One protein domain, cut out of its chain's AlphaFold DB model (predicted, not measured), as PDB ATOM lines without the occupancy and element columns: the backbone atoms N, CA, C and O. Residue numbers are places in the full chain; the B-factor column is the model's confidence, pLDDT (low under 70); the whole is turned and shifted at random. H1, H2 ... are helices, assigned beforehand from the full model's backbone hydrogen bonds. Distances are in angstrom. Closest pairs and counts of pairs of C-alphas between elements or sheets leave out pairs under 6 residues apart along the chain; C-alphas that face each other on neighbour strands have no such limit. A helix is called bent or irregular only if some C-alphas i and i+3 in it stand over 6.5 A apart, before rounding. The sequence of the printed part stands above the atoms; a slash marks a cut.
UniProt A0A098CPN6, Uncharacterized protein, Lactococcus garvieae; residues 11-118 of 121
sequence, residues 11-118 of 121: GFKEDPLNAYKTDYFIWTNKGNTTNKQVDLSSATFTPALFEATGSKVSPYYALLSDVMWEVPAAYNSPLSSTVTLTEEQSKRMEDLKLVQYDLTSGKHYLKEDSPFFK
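This is residues 11 to 118 of the 121 residues of an uncharacterized protein of Lactococcus garvieae (UniProt A0A098CPN6). Three helices make the core: H4 is in the middle, with H3 crossing it nearly at right angles and the long H6 crossing it at a slant. The short H1 and H2 form a small arm at one end of the longest axis, and a long loop, residues 21 to 41, runs out and folds back before H3. The 108 printed residues hold six named helices, H1 to H6 in chain order, and no named strand; the class is all helix. The whole is only just compact, close to loose, with a radius of gyration of the C-alphas of 15.6 A and spans of 48 by 40 by 22 A.

H1, residues 11 to 14, begins at C-alpha 11 (-32.017, 31.734, -61.419). H2 is residues 16 to 20. H3, residues 42 to 53, is 17.6 A long and irregular: C-alphas 43 and 46 are 7.5 A apart. H4, residues 59 to 70, is 16.3 A long. H5 is residues 73 to 76. H6, residues 87 to 104, is 25.5 A long and ends at C-alpha 104 (-37.110, 17.749, -26.038).

H1 and H2 only just touch, only at the corner, with 3 pairs of C-alphas within 8 A; the closest C-alphas are those of Phe 12 and Ala 19, 5.9 A apart. H2 and H5 are close but not clearly touching, with the C-alphas of Leu 17 and Ala 74 the closest, at 7.2 A. With residues 44 to 48 alone, H3 touches H4, about perpendicular at 76 degrees; the closest C-alphas are those of Pro 47 and Ser 65, 5.2 A apart. H6 touches H4 with residues 89 to 96 alone, opposite ways at 38 degrees, only just a steep tilt; the C-alphas of Val 67 and Arg 92 are the closest, at 6.1 A. H3 and H6 are apart. H4 and H6 have every O i to N i+4 pair within hydrogen-bond range, H3 has 6 of 8, H2 has 0 of 1 but 2 of 2 from O i to N i+3, and H1 and H5 are too short for an i+4 pair.

The C-alphas of Gly 11 and Asp 113, the two farthest apart, are 48.4 A apart. The printed part has no cut, and the link from H2 to H3 is long, with 21 residues. Residue 35 alone is under 70 in pLDDT.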
ATOM      1  N   GLY A  11     -32.150  30.933 -62.643       76.12
ATOM      2  CA  GLY A  11     -32.017  31.734 -61.419       76.12
ATOM      3  C   GLY A  11     -31.717  30.926 -60.148       76.12
ATOM      4  O   GLY A  11     -31.069  31.442 -59.245       76.12
ATOM      5  N   PHE A  12     -32.115  29.650 -60.076       82.56
ATOM      6  CA  PHE A  12     -31.780  28.776 -58.942       82.56
ATOM      7  C   PHE A  12     -30.425  28.086 -59.098       82.56
ATOM      8  O   PHE A  12     -29.870  27.595 -58.122       82.56
ATOM      9  N   LYS A  13     -29.870  28.035 -60.313       80.38
ATOM     10  CA  LYS A  13     -28.492  27.568 -60.515       80.38
ATOM     11  C   LYS A  13     -27.483  28.622 -60.073       80.38
ATOM     12  O   LYS A  13     -26.439  28.259 -59.542       80.38
ATOM     13  N   GLU A  14     -27.801  29.897 -60.292       85.19
ATOM     14  CA  GLU A  14     -26.973  31.030 -59.865       85.19
ATOM     15  C   GLU A  14     -27.014  31.231 -58.345       85.19
ATOM     16  O   GLU A  14     -25.967  31.386 -57.724       85.19
ATOM     17  N   ASP A  15     -28.205  31.158 -57.743       86.38
ATOM     18  CA  ASP A  15     -28.383  31.190 -56.291       86.38
ATOM     19  C   ASP A  15     -29.395  30.113 -55.849       86.38
ATOM     20  O   ASP A  15     -30.613  30.342 -55.864       86.38
ATOM     21  N   PRO A  16     -28.906  28.924 -55.439       85.75
ATOM     22  CA  PRO A  16     -29.752  27.817 -54.999       85.75
ATOM     23  C   PRO A  16     -30.629  28.138 -53.791       85.75
ATOM     24  O   PRO A  16     -31.646  27.471 -53.593       85.75
ATOM     25  N   LEU A  17     -30.267  29.139 -52.978       84.62
ATOM     26  CA  LEU A  17     -31.049  29.510 -51.803       84.62
ATOM     27  C   LEU A  17     -32.413  30.074 -52.205       84.62
ATOM     28  O   LEU A  17     -33.391  29.826 -51.505       84.62
ATOM     29  N   ASN A  18     -32.509  30.743 -53.359       87.56
ATOM     30  CA  ASN A  18     -33.762  31.312 -53.865       87.56
ATOM     31  C   ASN A  18     -34.860  30.266 -54.091       87.56
ATOM     32  O   ASN A  18     -36.036  30.605 -54.005       87.56
ATOM     33  N   ALA A  19     -34.509  28.993 -54.304       86.75
ATOM     34  CA  ALA A  19     -35.491  27.910 -54.384       86.75
ATOM     35  C   ALA A  19     -36.200  27.634 -53.040       86.75
ATOM     36  O   ALA A  19     -37.221  26.948 -53.010       86.75
ATOM     37  N   TYR A  20     -35.661  28.164 -51.938       86.38
ATOM     38  CA  TYR A  20     -36.141  27.980 -50.568       86.38
ATOM     39  C   TYR A  20     -36.473  29.304 -49.863       86.38
ATOM     40  O   TYR A  20     -36.775  29.291 -48.669       86.38
ATOM     41  N   LYS A  21     -36.416  30.443 -50.569       88.38
ATOM     42  CA  LYS A  21     -36.810  31.750 -50.031       88.38
ATOM     43  C   LYS A  21     -38.291  32.007 -50.285       88.38
ATOM     44  O   LYS A  21     -38.803  31.761 -51.374       88.38
ATOM     45  N   THR A  22     -38.967  32.546 -49.278       90.38
ATOM     46  CA  THR A  22     -40.355  33.010 -49.366       90.38
ATOM     47  C   THR A  22     -40.468  34.393 -48.750       90.38
ATOM     48  O   THR A  22     -39.749  34.703 -47.798       90.38
ATOM     49  N   ASP A  23     -41.405  35.196 -49.242       92.12
ATOM     50  CA  ASP A  23     -41.675  36.512 -48.673       92.12
ATOM     51  C   ASP A  23     -42.250  36.408 -47.255       92.12
ATOM     52  O   ASP A  23     -43.003  35.487 -46.928       92.12
ATOM     53  N   TYR A  24     -41.933  37.393 -46.417       91.88
ATOM     54  CA  TYR A  24     -42.527  37.545 -45.094       91.88
ATOM     55  C   TYR A  24     -42.699  39.024 -44.745       91.88
ATOM     56  O   TYR A  24     -42.025  39.903 -45.282       91.88
ATOM     57  N   PHE A  25     -43.595  39.297 -43.803       91.50
ATOM     58  CA  PHE A  25     -43.733  40.608 -43.186       91.50
ATOM     59  C   PHE A  25     -44.188  40.454 -41.737       91.50
ATOM     60  O   PHE A  25     -44.955  39.550 -41.402       91.50
ATOM     61  N   ILE A  26     -43.734  41.364 -40.878       90.56
ATOM     62  CA  ILE A  26     -44.263  41.535 -39.524       90.56
ATOM     63  C   ILE A  26     -44.999  42.866 -39.524       90.56
ATOM     64  O   ILE A  26     -44.412  43.902 -39.833       90.56
ATOM     65  N   TRP A  27     -46.295  42.824 -39.225       92.56
ATOM     66  CA  TRP A  27     -47.163  43.992 -39.281       92.56
ATOM     67  C   TRP A  27     -47.782  44.287 -37.918       92.56
ATOM     68  O   TRP A  27     -48.261  43.386 -37.229       92.56
ATOM     69  N   THR A  28     -47.821  45.567 -37.556       89.62
ATOM     70  CA  THR A  28     -48.513  46.074 -36.373       89.62
ATOM     71  C   THR A  28     -49.478  47.203 -36.741       89.62
ATOM     72  O   THR A  28     -49.255  47.969 -37.683       89.62
ATOM     73  N   ASN A  29     -50.539  47.349 -35.945       92.44
ATOM     74  CA  ASN A  29     -51.518  48.430 -36.072       92.44
ATOM     75  C   ASN A  29     -51.098  49.736 -35.368       92.44
ATOM     76  O   ASN A  29     -51.843  50.712 -35.419       92.44
ATOM     77  N   LYS A  30     -49.943  49.762 -34.690       86.12
ATOM     78  CA  LYS A  30     -49.423  50.939 -33.969       86.12
ATOM     79  C   LYS A  30     -48.346  51.697 -34.746       86.12
ATOM     80  O   LYS A  30     -48.019  52.823 -34.389       86.12
ATOM     81  N   GLY A  31     -47.801  51.079 -35.789       84.50
ATOM     82  CA  GLY A  31     -46.703  51.610 -36.586       84.50
ATOM     83  C   GLY A  31     -45.771  50.486 -37.022       84.50
ATOM     84  O   GLY A  31     -45.579  49.513 -36.298       84.50
ATOM     85  N   ASN A  32     -45.212  50.609 -38.220       84.00
ATOM     86  CA  ASN A  32     -44.295  49.621 -38.775       84.00
ATOM     87  C   ASN A  32     -42.963  50.301 -39.058       84.00
ATOM     88  O   ASN A  32     -42.931  51.391 -39.627       84.00
ATOM     89  N   THR A  33     -41.875  49.659 -38.656       73.69
ATOM     90  CA  THR A  33     -40.519  50.068 -39.019       73.69
ATOM     91  C   THR A  33     -40.023  49.199 -40.162       73.69
ATOM     92  O   THR A  33     -40.408  48.034 -40.272       73.69
ATOM     93  N   THR A  34     -39.151  49.746 -41.006       71.94
ATOM     94  CA  THR A  34     -38.489  48.952 -42.042       71.94
ATOM     95  C   THR A  34     -37.705  47.821 -41.395       71.94
ATOM     96  O   THR A  34     -37.050  48.008 -40.366       71.94
ATOM     97  N   ASN A  35     -37.800  46.644 -42.000       64.88
ATOM     98  CA  ASN A  35     -37.153  45.457 -41.492       64.88
ATOM     99  C   ASN A  35     -35.630  45.614 -41.555       64.88
ATOM    100  O   ASN A  35     -35.082  45.923 -42.613       64.88
ATOM    101  N   LYS A  36     -34.953  45.425 -40.423       70.56
ATOM    102  CA  LYS A  36     -33.491  45.483 -40.380       70.56
ATOM    103  C   LYS A  36     -32.848  44.186 -40.879       70.56
ATOM    104  O   LYS A  36     -31.674  44.203 -41.235       70.56
ATOM    105  N   GLN A  37     -33.599  43.085 -40.916       74.69
ATOM    106  CA  GLN A  37     -33.095  41.779 -41.309       74.69
ATOM    107  C   GLN A  37     -33.743  41.315 -42.612       74.69
ATOM    108  O   GLN A  37     -34.961  41.240 -42.724       74.69
ATOM    109  N   VAL A  38     -32.925  41.032 -43.626       81.19
ATOM    110  CA  VAL A  38     -33.425  40.687 -44.967       81.19
ATOM    111  C   VAL A  38     -33.815  39.212 -45.039       81.19
ATOM    112  O   VAL A  38     -34.931  38.898 -45.442       81.19
ATOM    113  N   ASP A  39     -32.946  38.319 -44.565       88.00
ATOM    114  CA  ASP A  39     -33.182  36.875 -44.555       88.00
ATOM    115  C   ASP A  39     -33.440  36.378 -43.121       88.00
ATOM    116  O   ASP A  39     -32.620  36.584 -42.221       88.00
ATOM    117  N   LEU A  40     -34.571  35.693 -42.915       90.38
ATOM    118  CA  LEU A  40     -34.952  35.053 -41.651       90.38
ATOM    119  C   LEU A  40     -35.267  33.573 -41.852       90.38
ATOM    120  O   LEU A  40     -35.778  33.160 -42.893       90.38
ATOM    121  N   SER A  41     -35.012  32.780 -40.811       90.88
ATOM    122  CA  SER A  41     -35.572  31.437 -40.697       90.88
ATOM    123  C   SER A  41     -36.956  31.524 -40.051       90.88
ATOM    124  O   SER A  41     -37.195  32.359 -39.182       90.88
ATOM    125  N   SER A  42     -37.865  30.610 -40.389       91.88
ATOM    126  CA  SER A  42     -39.160  30.505 -39.699       91.88
ATOM    127  C   SER A  42     -39.009  30.276 -38.188       91.88
ATOM    128  O   SER A  42     -39.844  30.726 -37.406       91.88
ATOM    129  N   ALA A  43     -37.909  29.643 -37.764       91.06
ATOM    130  CA  ALA A  43     -37.568  29.447 -36.356       91.06
ATOM    131  C   ALA A  43     -37.306  30.765 -35.601       91.06
ATOM    132  O   ALA A  43     -37.409  30.798 -34.376       91.06
ATOM    133  N   THR A  44     -36.993  31.851 -36.312       93.12
ATOM    134  CA  THR A  44     -36.642  33.155 -35.735       93.12
ATOM    135  C   THR A  44     -37.732  34.216 -35.935       93.12
ATOM    136  O   THR A  44     -37.510  35.393 -35.665       93.12
ATOM    137  N   PHE A  45     -38.956  33.835 -36.315       93.81
ATOM    138  CA  PHE A  45     -40.069  34.793 -36.399       93.81
ATOM    139  C   PHE A  45     -40.492  35.363 -35.045       93.81
ATOM    140  O   PHE A  45     -40.854  36.533 -34.958       93.81
ATOM    141  N   THR A  46     -40.431  34.572 -33.976       94.81
ATOM    142  CA  THR A  46     -40.793  35.046 -32.636       94.81
ATOM    143  C   THR A  46     -39.838  36.121 -32.095       94.81
ATOM    144  O   THR A  46     -40.338  37.161 -31.667       94.81
ATOM    145  N   PRO A  47     -38.496  35.957 -32.120       94.69
ATOM    146  CA  PRO A  47     -37.598  37.053 -31.745       94.69
ATOM    147  C   PRO A  47     -37.757  38.275 -32.665       94.69
ATOM    148  O   PRO A  47     -37.818  39.396 -32.160       94.69
ATOM    149  N   ALA A  48     -37.958  38.083 -33.976       93.62
ATOM    150  CA  ALA A  48     -38.228  39.189 -34.899       93.62
ATOM    151  C   ALA A  48     -39.514  39.957 -34.531       93.62
ATOM    152  O   ALA A  48     -39.549  41.186 -34.584       93.62
ATOM    153  N   LEU A  49     -40.569  39.250 -34.109       92.69
ATOM    154  CA  LEU A  49     -41.808  39.854 -33.618       92.69
ATOM    155  C   LEU A  49     -41.571  40.675 -32.344       92.69
ATOM    156  O   LEU A  49     -42.123  41.771 -32.203       92.69
ATOM    157  N   PHE A  50     -40.763  40.169 -31.411       93.44
ATOM    158  CA  PHE A  50     -40.436  40.915 -30.199       93.44
ATOM    159  C   PHE A  50     -39.641  42.182 -30.501       93.44
ATOM    160  O   PHE A  50     -39.983  43.234 -29.960       93.44
ATOM    161  N   GLU A  51     -38.671  42.128 -31.415       91.50
ATOM    162  CA  GLU A  51     -37.947  43.328 -31.843       91.50
ATOM    163  C   GLU A  51     -38.877  44.332 -32.541       91.50
ATOM    164  O   GLU A  51     -38.901  45.506 -32.170       91.50
ATOM    165  N   ALA A  52     -39.709  43.876 -33.484       90.50
ATOM    166  CA  ALA A  52     -40.641  44.730 -34.226       90.50
ATOM    167  C   ALA A  52     -41.661  45.451 -33.324       90.50
ATOM    168  O   ALA A  52     -42.173  46.512 -33.674       90.50
ATOM    169  N   THR A  53     -41.965  44.881 -32.157       91.00
ATOM    170  CA  THR A  53     -42.905  45.449 -31.180       91.00
ATOM    171  C   THR A  53     -42.220  46.188 -30.030       91.00
ATOM    172  O   THR A  53     -42.915  46.754 -29.184       91.00
ATOM    173  N   GLY A  54     -40.882  46.196 -29.973       90.50
ATOM    174  CA  GLY A  54     -40.127  46.744 -28.844       90.50
ATOM    175  C   GLY A  54     -40.392  46.007 -27.525       90.50
ATOM    176  O   GLY A  54     -40.348  46.612 -26.452       90.50
ATOM    177  N   SER A  55     -40.731  44.719 -27.597       92.12
ATOM    178  CA  SER A  55     -41.071  43.904 -26.431       92.12
ATOM    179  C   SER A  55     -39.825  43.486 -25.652       92.12
ATOM    180  O   SER A  55     -38.784  43.175 -26.226       92.12
ATOM    181  N   LYS A  56     -39.949  43.411 -24.323       95.69
ATOM    182  CA  LYS A  56     -38.945  42.747 -23.479       95.69
ATOM    183  C   LYS A  56     -38.960  41.239 -23.742       95.69
ATOM    184  O   LYS A  56     -40.023  40.671 -23.995       95.69
ATOM    185  N   VAL A  57     -37.799  40.601 -23.621       96.06
ATOM    186  CA  VAL A  57     -37.604  39.170 -23.898       96.06
ATOM    187  C   VAL A  57     -37.012  38.440 -22.694       96.06
ATOM    188  O   VAL A  57     -36.316  39.040 -21.878       96.06
ATOM    189  N   SER A  58     -37.323  37.149 -22.558       96.88
ATOM    190  CA  SER A  58     -36.688  36.266 -21.571       96.88
ATOM    191  C   SER A  58     -35.299  35.830 -22.053       96.88
ATOM    192  O   SER A  58     -35.016  35.962 -23.247       96.88
ATOM    193  N   PRO A  59     -34.444  35.254 -21.188       97.19
ATOM    194  CA  PRO A  59     -33.145  34.724 -21.609       97.19
ATOM    195  C   PRO A  59     -33.216  33.736 -22.788       97.19
ATOM    196  O   PRO A  59     -32.381  33.789 -23.685       97.19
ATOM    197  N   TYR A  60     -34.251  32.890 -22.852       96.75
ATOM    198  CA  TYR A  60     -34.480  32.009 -24.001       96.75
ATOM    199  C   TYR A  60     -34.672  32.782 -25.312       96.75
ATOM    200  O   TYR A  60     -34.059  32.462 -26.330       96.75
ATOM    201  N   TYR A  61     -35.505  33.822 -25.297       96.94
ATOM    202  CA  TYR A  61     -35.736  34.644 -26.483       96.94
ATOM    203  C   TYR A  61     -34.576  35.597 -26.784       96.94
ATOM    204  O   TYR A  61     -34.412  35.973 -27.942       96.94
ATOM    205  N   ALA A  62     -33.746  35.937 -25.795       97.19
ATOM    206  CA  ALA A  62     -32.472  36.613 -26.024       97.19
ATOM    207  C   ALA A  62     -31.524  35.716 -26.835       97.19
ATOM    208  O   ALA A  62     -31.078  36.134 -27.896       97.19
ATOM    209  N   LEU A  63     -31.351  34.446 -26.444       97.19
ATOM    210  CA  LEU A  63     -30.572  33.473 -27.224       97.19
ATOM    211  C   LEU A  63     -31.109  33.311 -28.655       97.19
ATOM    212  O   LEU A  63     -30.341  33.279 -29.612       97.19
ATOM    213  N   LEU A  64     -32.433  33.225 -28.829       96.38
ATOM    214  CA  LEU A  64     -33.023  33.158 -30.171       96.38
ATOM    215  C   LEU A  64     -32.815  34.446 -30.977       96.38
ATOM    216  O   LEU A  64     -32.718  34.370 -32.200       96.38
ATOM    217  N   SER A  65     -32.749  35.605 -30.318       95.69
ATOM    218  CA  SER A  65     -32.429  36.881 -30.968       95.69
ATOM    219  C   SER A  65     -30.968  36.917 -31.410       95.69
ATOM    220  O   SER A  65     -30.696  37.344 -32.526       95.69
ATOM    221  N   ASP A  66     -30.045  36.390 -30.603       95.69
ATOM    222  CA  ASP A  66     -28.633  36.266 -30.983       95.69
ATOM    223  C   ASP A  66     -28.472  35.327 -32.183       95.69
ATOM    224  O   ASP A  66     -27.812  35.668 -33.158       95.69
ATOM    225  N   VAL A  67     -29.145  34.170 -32.173       95.44
ATOM    226  CA  VAL A  67     -29.140  33.243 -33.320       95.44
ATOM    227  C   VAL A  67     -29.731  33.903 -34.559       95.44
ATOM    228  O   VAL A  67     -29.178  33.766 -35.647       95.44
ATOM    229  N   MET A  68     -30.838  34.629 -34.399       94.81
ATOM    230  CA  MET A  68     -31.460  35.379 -35.481       94.81
ATOM    231  C   MET A  68     -30.472  36.368 -36.106       94.81
ATOM    232  O   MET A  68     -30.344  36.383 -37.325       94.81
ATOM    233  N   TRP A  69     -29.766  37.156 -35.299       94.00
ATOM    234  CA  TRP A  69     -28.880  38.216 -35.777       94.00
ATOM    235  C   TRP A  69     -27.528  37.723 -36.292       94.00
ATOM    236  O   TRP A  69     -26.998  38.276 -37.256       94.00
ATOM    237  N   GLU A  70     -26.958  36.709 -35.650       93.38
ATOM    238  CA  GLU A  70     -25.597  36.261 -35.930       93.38
ATOM    239  C   GLU A  70     -25.561  35.130 -36.965       93.38
ATOM    240  O   GLU A  70     -24.617  35.070 -37.753       93.38
ATOM    241  N   VAL A  71     -26.556  34.233 -37.002       94.44
ATOM    242  CA  VAL A  71     -26.499  33.005 -37.811       94.44
ATOM    243  C   VAL A  71     -27.226  33.185 -39.155       94.44
ATOM    244  O   VAL A  71     -28.402  33.552 -39.178       94.44
ATOM    245  N   PRO A  72     -26.590  32.870 -40.304       92.88
ATOM    246  CA  PRO A  72     -27.230  33.004 -41.612       92.88
ATOM    247  C   PRO A  72     -28.459  32.101 -41.732       92.88
ATOM    248  O   PRO A  72     -28.315  30.887 -41.625       92.88
ATOM    249  N   ALA A  73     -29.639  32.643 -42.050       90.62
ATOM    250  CA  ALA A  73     -30.909  31.899 -42.116       90.62
ATOM    251  C   ALA A  73     -30.863  30.598 -42.949       90.62
ATOM    252  O   ALA A  73     -31.579  29.638 -42.650       90.62
ATOM    253  N   ALA A  74     -29.979  30.538 -43.952       90.50
ATOM    254  CA  ALA A  74     -29.705  29.348 -44.753       90.50
ATOM    255  C   ALA A  74     -29.281  28.117 -43.925       90.50
ATOM    256  O   ALA A  74     -29.434  26.993 -44.408       90.50
ATOM    257  N   TYR A  75     -28.794  28.297 -42.687       89.81
ATOM    258  CA  TYR A  75     -28.441  27.200 -41.776       89.81
ATOM    259  C   TYR A  75     -29.623  26.251 -41.533       89.81
ATOM    260  O   TYR A  75     -29.423  25.060 -41.315       89.81
ATOM    261  N   ASN A  76     -30.854  26.768 -41.584       87.19
ATOM    262  CA  ASN A  76     -32.088  26.010 -41.399       87.19
ATOM    263  C   ASN A  76     -32.815  25.815 -42.739       87.19
ATOM    264  O   ASN A  76     -34.006  26.091 -42.876       87.19
ATOM    265  N   SER A  77     -32.065  25.392 -43.754       88.12
ATOM    266  CA  SER A  77     -32.571  25.072 -45.088       88.12
ATOM    267  C   SER A  77     -31.996  23.735 -45.575       88.12
ATOM    268  O   SER A  77     -31.044  23.217 -44.980       88.12
ATOM    269  N   PRO A  78     -32.497  23.175 -46.690       89.00
ATOM    270  CA  PRO A  78     -31.877  22.015 -47.334       89.00
ATOM    271  C   PRO A  78     -30.420  22.232 -47.779       89.00
ATOM    272  O   PRO A  78     -29.732  21.263 -48.086       89.00
ATOM    273  N   LEU A  79     -29.942  23.481 -47.798       87.50
ATOM    274  CA  LEU A  79     -28.557  23.851 -48.093       87.50
ATOM    275  C   LEU A  79     -27.692  23.983 -46.830       87.50
ATOM    276  O   LEU A  79     -26.564  24.447 -46.910       87.50
ATOM    277  N   SER A  80     -28.181  23.584 -45.654       89.31
ATOM    278  CA  SER A  80     -27.456  23.729 -44.382       89.31
ATOM    279  C   SER A  80     -26.035  23.155 -44.401       89.31
ATOM    280  O   SER A  80     -25.137  23.724 -43.790       89.31
ATOM    281  N   SER A  81     -25.800  22.076 -45.150       88.94
ATOM    282  CA  SER A  81     -24.480  21.457 -45.313       88.94
ATOM    283  C   SER A  81     -23.474  22.308 -46.094       88.94
ATOM    284  O   SER A  81     -22.276  22.044 -46.013       88.94
ATOM    285  N   THR A  82     -23.932  23.309 -46.849       89.12
ATOM    286  CA  THR A  82     -23.073  24.245 -47.588       89.12
ATOM    287  C   THR A  82     -22.815  25.538 -46.814       89.12
ATOM    288  O   THR A  82     -21.965  26.335 -47.213       89.12
ATOM    289  N   VAL A  83     -23.514  25.753 -45.695       91.06
ATOM    290  CA  VAL A  83     -23.347  26.935 -44.847       91.06
ATOM    291  C   VAL A  83     -22.105  26.764 -43.981       91.06
ATOM    292  O   VAL A  83     -22.025  25.868 -43.145       91.06
ATOM    293  N   THR A  84     -21.132  27.653 -44.168       94.38
ATOM    294  CA  THR A  84     -19.952  27.734 -43.300       94.38
ATOM    295  C   THR A  84     -20.212  28.762 -42.210       94.38
ATOM    296  O   THR A  84     -20.476  29.925 -42.512       94.38
ATOM    297  N   LEU A  85     -20.144  28.329 -40.953       95.00
ATOM    298  CA  LEU A  85     -20.319  29.194 -39.792       95.00
ATOM    299  C   LEU A  85     -18.967  29.676 -39.272       95.00
ATOM    300  O   LEU A  85     -17.981  28.936 -39.285       95.00
ATOM    301  N   THR A  86     -18.932  30.905 -38.767       97.25
ATOM    302  CA  THR A  86     -17.813  31.382 -37.953       97.25
ATOM    303  C   THR A  86     -17.761  30.629 -36.623       97.25
ATOM    304  O   THR A  86     -18.690  29.909 -36.237       97.25
ATOM    305  N   GLU A  87     -16.663  30.794 -35.890       96.94
ATOM    306  CA  GLU A  87     -16.518  30.190 -34.565       96.94
ATOM    307  C   GLU A  87     -17.584  30.713 -33.584       96.94
ATOM    308  O   GLU A  87     -18.154  29.942 -32.815       96.94
ATOM    309  N   GLU A  88     -17.904  32.007 -33.647       96.06
ATOM    310  CA  GLU A  88     -18.942  32.638 -32.820       96.06
ATOM    311  C   GLU A  88     -20.341  32.120 -33.174       96.06
ATOM    312  O   GLU A  88     -21.072  31.668 -32.294       96.06
ATOM    313  N   GLN A  89     -20.677  32.062 -34.466       96.38
ATOM    314  CA  GLN A  89     -21.949  31.507 -34.941       96.38
ATOM    315  C   GLN A  89     -22.116  30.036 -34.543       96.38
ATOM    316  O   GLN A  89     -23.204  29.604 -34.164       96.38
ATOM    317  N   SER A  90     -21.028  29.265 -34.597       96.12
ATOM    318  CA  SER A  90     -21.027  27.861 -34.182       96.12
ATOM    319  C   SER A  90     -21.302  27.716 -32.683       96.12
ATOM    320  O   SER A  90     -22.076  26.840 -32.301       96.12
ATOM    321  N   LYS A  91     -20.750  28.610 -31.847       97.06
ATOM    322  CA  LYS A  91     -21.042  28.658 -30.405       97.06
ATOM    323  C   LYS A  91     -22.520  28.957 -30.141       97.06
ATOM    324  O   LYS A  91     -23.148  28.222 -29.389       97.06
ATOM    325  N   ARG A  92     -23.119  29.942 -30.827       96.06
ATOM    326  CA  ARG A  92     -24.570  30.219 -30.710       96.06
ATOM    327  C   ARG A  92     -25.433  29.025 -31.086       96.06
ATOM    328  O   ARG A  92     -26.420  28.724 -30.418       96.06
ATOM    329  N   MET A  93     -25.062  28.340 -32.165       95.56
ATOM    330  CA  MET A  93     -25.766  27.143 -32.613       95.56
ATOM    331  C   MET A  93     -25.624  25.985 -31.626       95.56
ATOM    332  O   MET A  93     -26.576  25.226 -31.442       95.56
ATOM    333  N   GLU A  94     -24.471  25.850 -30.972       97.00
ATOM    334  CA  GLU A  94     -24.261  24.871 -29.908       97.00
ATOM    335  C   GLU A  94     -25.097  25.198 -28.664       97.00
ATOM    336  O   GLU A  94     -25.811  24.316 -28.181       97.00
ATOM    337  N   ASP A  95     -25.107  26.457 -28.215       97.75
ATOM    338  CA  ASP A  95     -25.954  26.926 -27.112       97.75
ATOM    339  C   ASP A  95     -27.433  26.611 -27.389       97.75
ATOM    340  O   ASP A  95     -28.121  25.989 -26.571       97.75
ATOM    341  N   LEU A  96     -27.917  26.960 -28.588       96.81
ATOM    342  CA  LEU A  96     -29.284  26.664 -29.009       96.81
ATOM    343  C   LEU A  96     -29.555  25.156 -29.051       96.81
ATOM    344  O   LEU A  96     -30.607  24.712 -28.589       96.81
ATOM    345  N   LYS A  97     -28.621  24.356 -29.572       96.69
ATOM    346  CA  LYS A  97     -28.756  22.897 -29.653       96.69
ATOM    347  C   LYS A  97     -28.844  22.259 -28.269       96.69
ATOM    348  O   LYS A  97     -29.662  21.360 -28.084       96.69
ATOM    349  N   LEU A  98     -28.037  22.706 -27.308       97.94
ATOM    350  CA  LEU A  98     -28.078  22.208 -25.930       97.94
ATOM    351  C   LEU A  98     -29.437  22.493 -25.287       97.94
ATOM    352  O   LEU A  98     -30.046  21.583 -24.723       97.94
ATOM    353  N   VAL A  99     -29.944  23.718 -25.440       97.50
ATOM    354  CA  VAL A  99     -31.267  24.112 -24.939       97.50
ATOM    355  C   VAL A  99     -32.376  23.301 -25.613       97.50
ATOM    356  O   VAL A  99     -33.218  22.724 -24.929       97.50
ATOM    357  N   GLN A 100     -32.380  23.209 -26.945       96.31
ATOM    358  CA  GLN A 100     -33.387  22.450 -27.695       96.31
ATOM    359  C   GLN A 100     -33.376  20.967 -27.330       96.31
ATOM    360  O   GLN A 100     -34.438  20.365 -27.168       96.31
ATOM    361  N   TYR A 101     -32.189  20.376 -27.183       98.00
ATOM    362  CA  TYR A 101     -32.046  18.991 -26.763       98.00
ATOM    363  C   TYR A 101     -32.617  18.791 -25.360       98.00
ATOM    364  O   TYR A 101     -33.456  17.914 -25.175       98.00
ATOM    365  N   ASP A 102     -32.233  19.629 -24.394       98.00
ATOM    366  CA  ASP A 102     -32.713  19.531 -23.013       98.00
ATOM    367  C   ASP A 102     -34.234  19.691 -22.885       98.00
ATOM    368  O   ASP A 102     -34.863  18.987 -22.097       98.00
ATOM    369  N   LEU A 103     -34.833  20.550 -23.715       95.69
ATOM    370  CA  LEU A 103     -36.280  20.764 -23.773       95.69
ATOM    371  C   LEU A 103     -37.063  19.611 -24.415       95.69
ATOM    372  O   LEU A 103     -38.267  19.507 -24.191       95.69
ATOM    373  N   THR A 104     -36.421  18.767 -25.228       95.25
ATOM    374  CA  THR A 104     -37.110  17.749 -26.038       95.25
ATOM    375  C   THR A 104     -36.799  16.323 -25.599       95.25
ATOM    376  O   THR A 104     -37.684  15.620 -25.126       95.25
ATOM    377  N   SER A 105     -35.564  15.863 -25.794       96.44
ATOM    378  CA  SER A 105     -35.133  14.472 -25.554       96.44
ATOM    379  C   SER A 105     -34.039  14.351 -24.493       96.44
ATOM    380  O   SER A 105     -33.527  13.259 -24.248       96.44
ATOM    381  N   GLY A 106     -33.633  15.472 -23.903       95.88
ATOM    382  CA  GLY A 106     -32.595  15.541 -22.893       95.88
ATOM    383  C   GLY A 106     -33.109  15.191 -21.503       95.88
ATOM    384  O   GLY A 106     -33.958  14.324 -21.321       95.88
ATOM    385  N   LYS A 107     -32.521  15.826 -20.488       96.94
ATOM    386  CA  LYS A 107     -32.769  15.484 -19.081       96.94
ATOM    387  C   LYS A 107     -33.655  16.501 -18.367       96.94
ATOM    388  O   LYS A 107     -33.869  16.352 -17.166       96.94
ATOM    389  N   HIS A 108     -34.165  17.496 -19.093       95.69
ATOM    390  CA  HIS A 108     -35.007  18.565 -18.571       95.69
ATOM    391  C   HIS A 108     -34.362  19.295 -17.381       95.69
ATOM    392  O   HIS A 108     -34.984  19.503 -16.336       95.69
ATOM    393  N   TYR A 109     -33.091  19.679 -17.529       96.50
ATOM    394  CA  TYR A 109     -32.402  20.552 -16.578       96.50
ATOM    395  C   TYR A 109     -33.082  21.929 -16.491       96.50
ATOM    396  O   TYR A 109     -33.237  22.486 -15.401       96.50
ATOM    397  N   LEU A 110     -33.531  22.457 -17.630       96.38
ATOM    398  CA  LEU A 110     -34.357  23.650 -17.745       96.38
ATOM    399  C   LEU A 110     -35.826  23.287 -17.508       96.38
ATOM    400  O   LEU A 110     -36.570  22.957 -18.429       96.38
ATOM    401  N   LYS A 111     -36.250  23.369 -16.246       94.06
ATOM    402  CA  LYS A 111     -37.653  23.176 -15.852       94.06
ATOM    403  C   LYS A 111     -38.551  24.285 -16.406       94.06
ATOM    404  O   LYS A 111     -38.094  25.408 -16.616       94.06
ATOM    405  N   GLU A 112     -39.842  23.997 -16.556       87.81
ATOM    406  CA  GLU A 112     -40.848  24.956 -17.044       87.81
ATOM    407  C   GLU A 112     -40.886  26.262 -16.233       87.81
ATOM    408  O   GLU A 112     -41.105  27.345 -16.771       87.81
ATOM    409  N   ASP A 113     -40.638  26.181 -14.925       91.88
ATOM    410  CA  ASP A 113     -40.626  27.328 -14.026       91.88
ATOM    411  C   ASP A 113     -39.267  28.042 -13.941       91.88
ATOM    412  O   ASP A 113     -39.133  29.003 -13.174       91.88
ATOM    413  N   SER A 114     -38.286  27.631 -14.748       95.06
ATOM    414  CA  SER A 114     -36.964  28.247 -14.804       95.06
ATOM    415  C   SER A 114     -37.057  29.745 -15.129       95.06
ATOM    416  O   SER A 114     -37.806  30.140 -16.033       95.06
ATOM    417  N   PRO A 115     -36.257  30.602 -14.464       95.62
ATOM    418  CA  PRO A 115     -36.100  32.005 -14.847       95.62
ATOM    419  C   PRO A 115     -35.688  32.186 -16.313       95.62
ATOM    420  O   PRO A 115     -36.001  33.206 -16.914       95.62
ATOM    421  N   PHE A 116     -35.054  31.174 -16.913       96.62
ATOM    422  CA  PHE A 116     -34.615  31.188 -18.307       96.62
ATOM    423  C   PHE A 116     -35.753  31.437 -19.315       96.62
ATOM    424  O   PHE A 116     -35.537  32.055 -20.356       96.62
ATOM    425  N   PHE A 117     -36.980  31.015 -18.997       95.75
ATOM    426  CA  PHE A 117     -38.154  31.216 -19.856       95.75
ATOM    427  C   PHE A 117     -39.007  32.421 -19.455       95.75
ATOM    428  O   PHE A 117     -39.979  32.740 -20.136       95.75
ATOM    429  N   LYS A 118     -38.664  33.104 -18.361       95.25
ATOM    430  CA  LYS A 118     -39.482  34.166 -17.768       95.25
ATOM    431  C   LYS A 118     -38.866  35.533 -18.028       95.25
ATOM    432  O   LYS A 118     -37.656  35.673 -18.181       95.25
TER     433      LYS A 118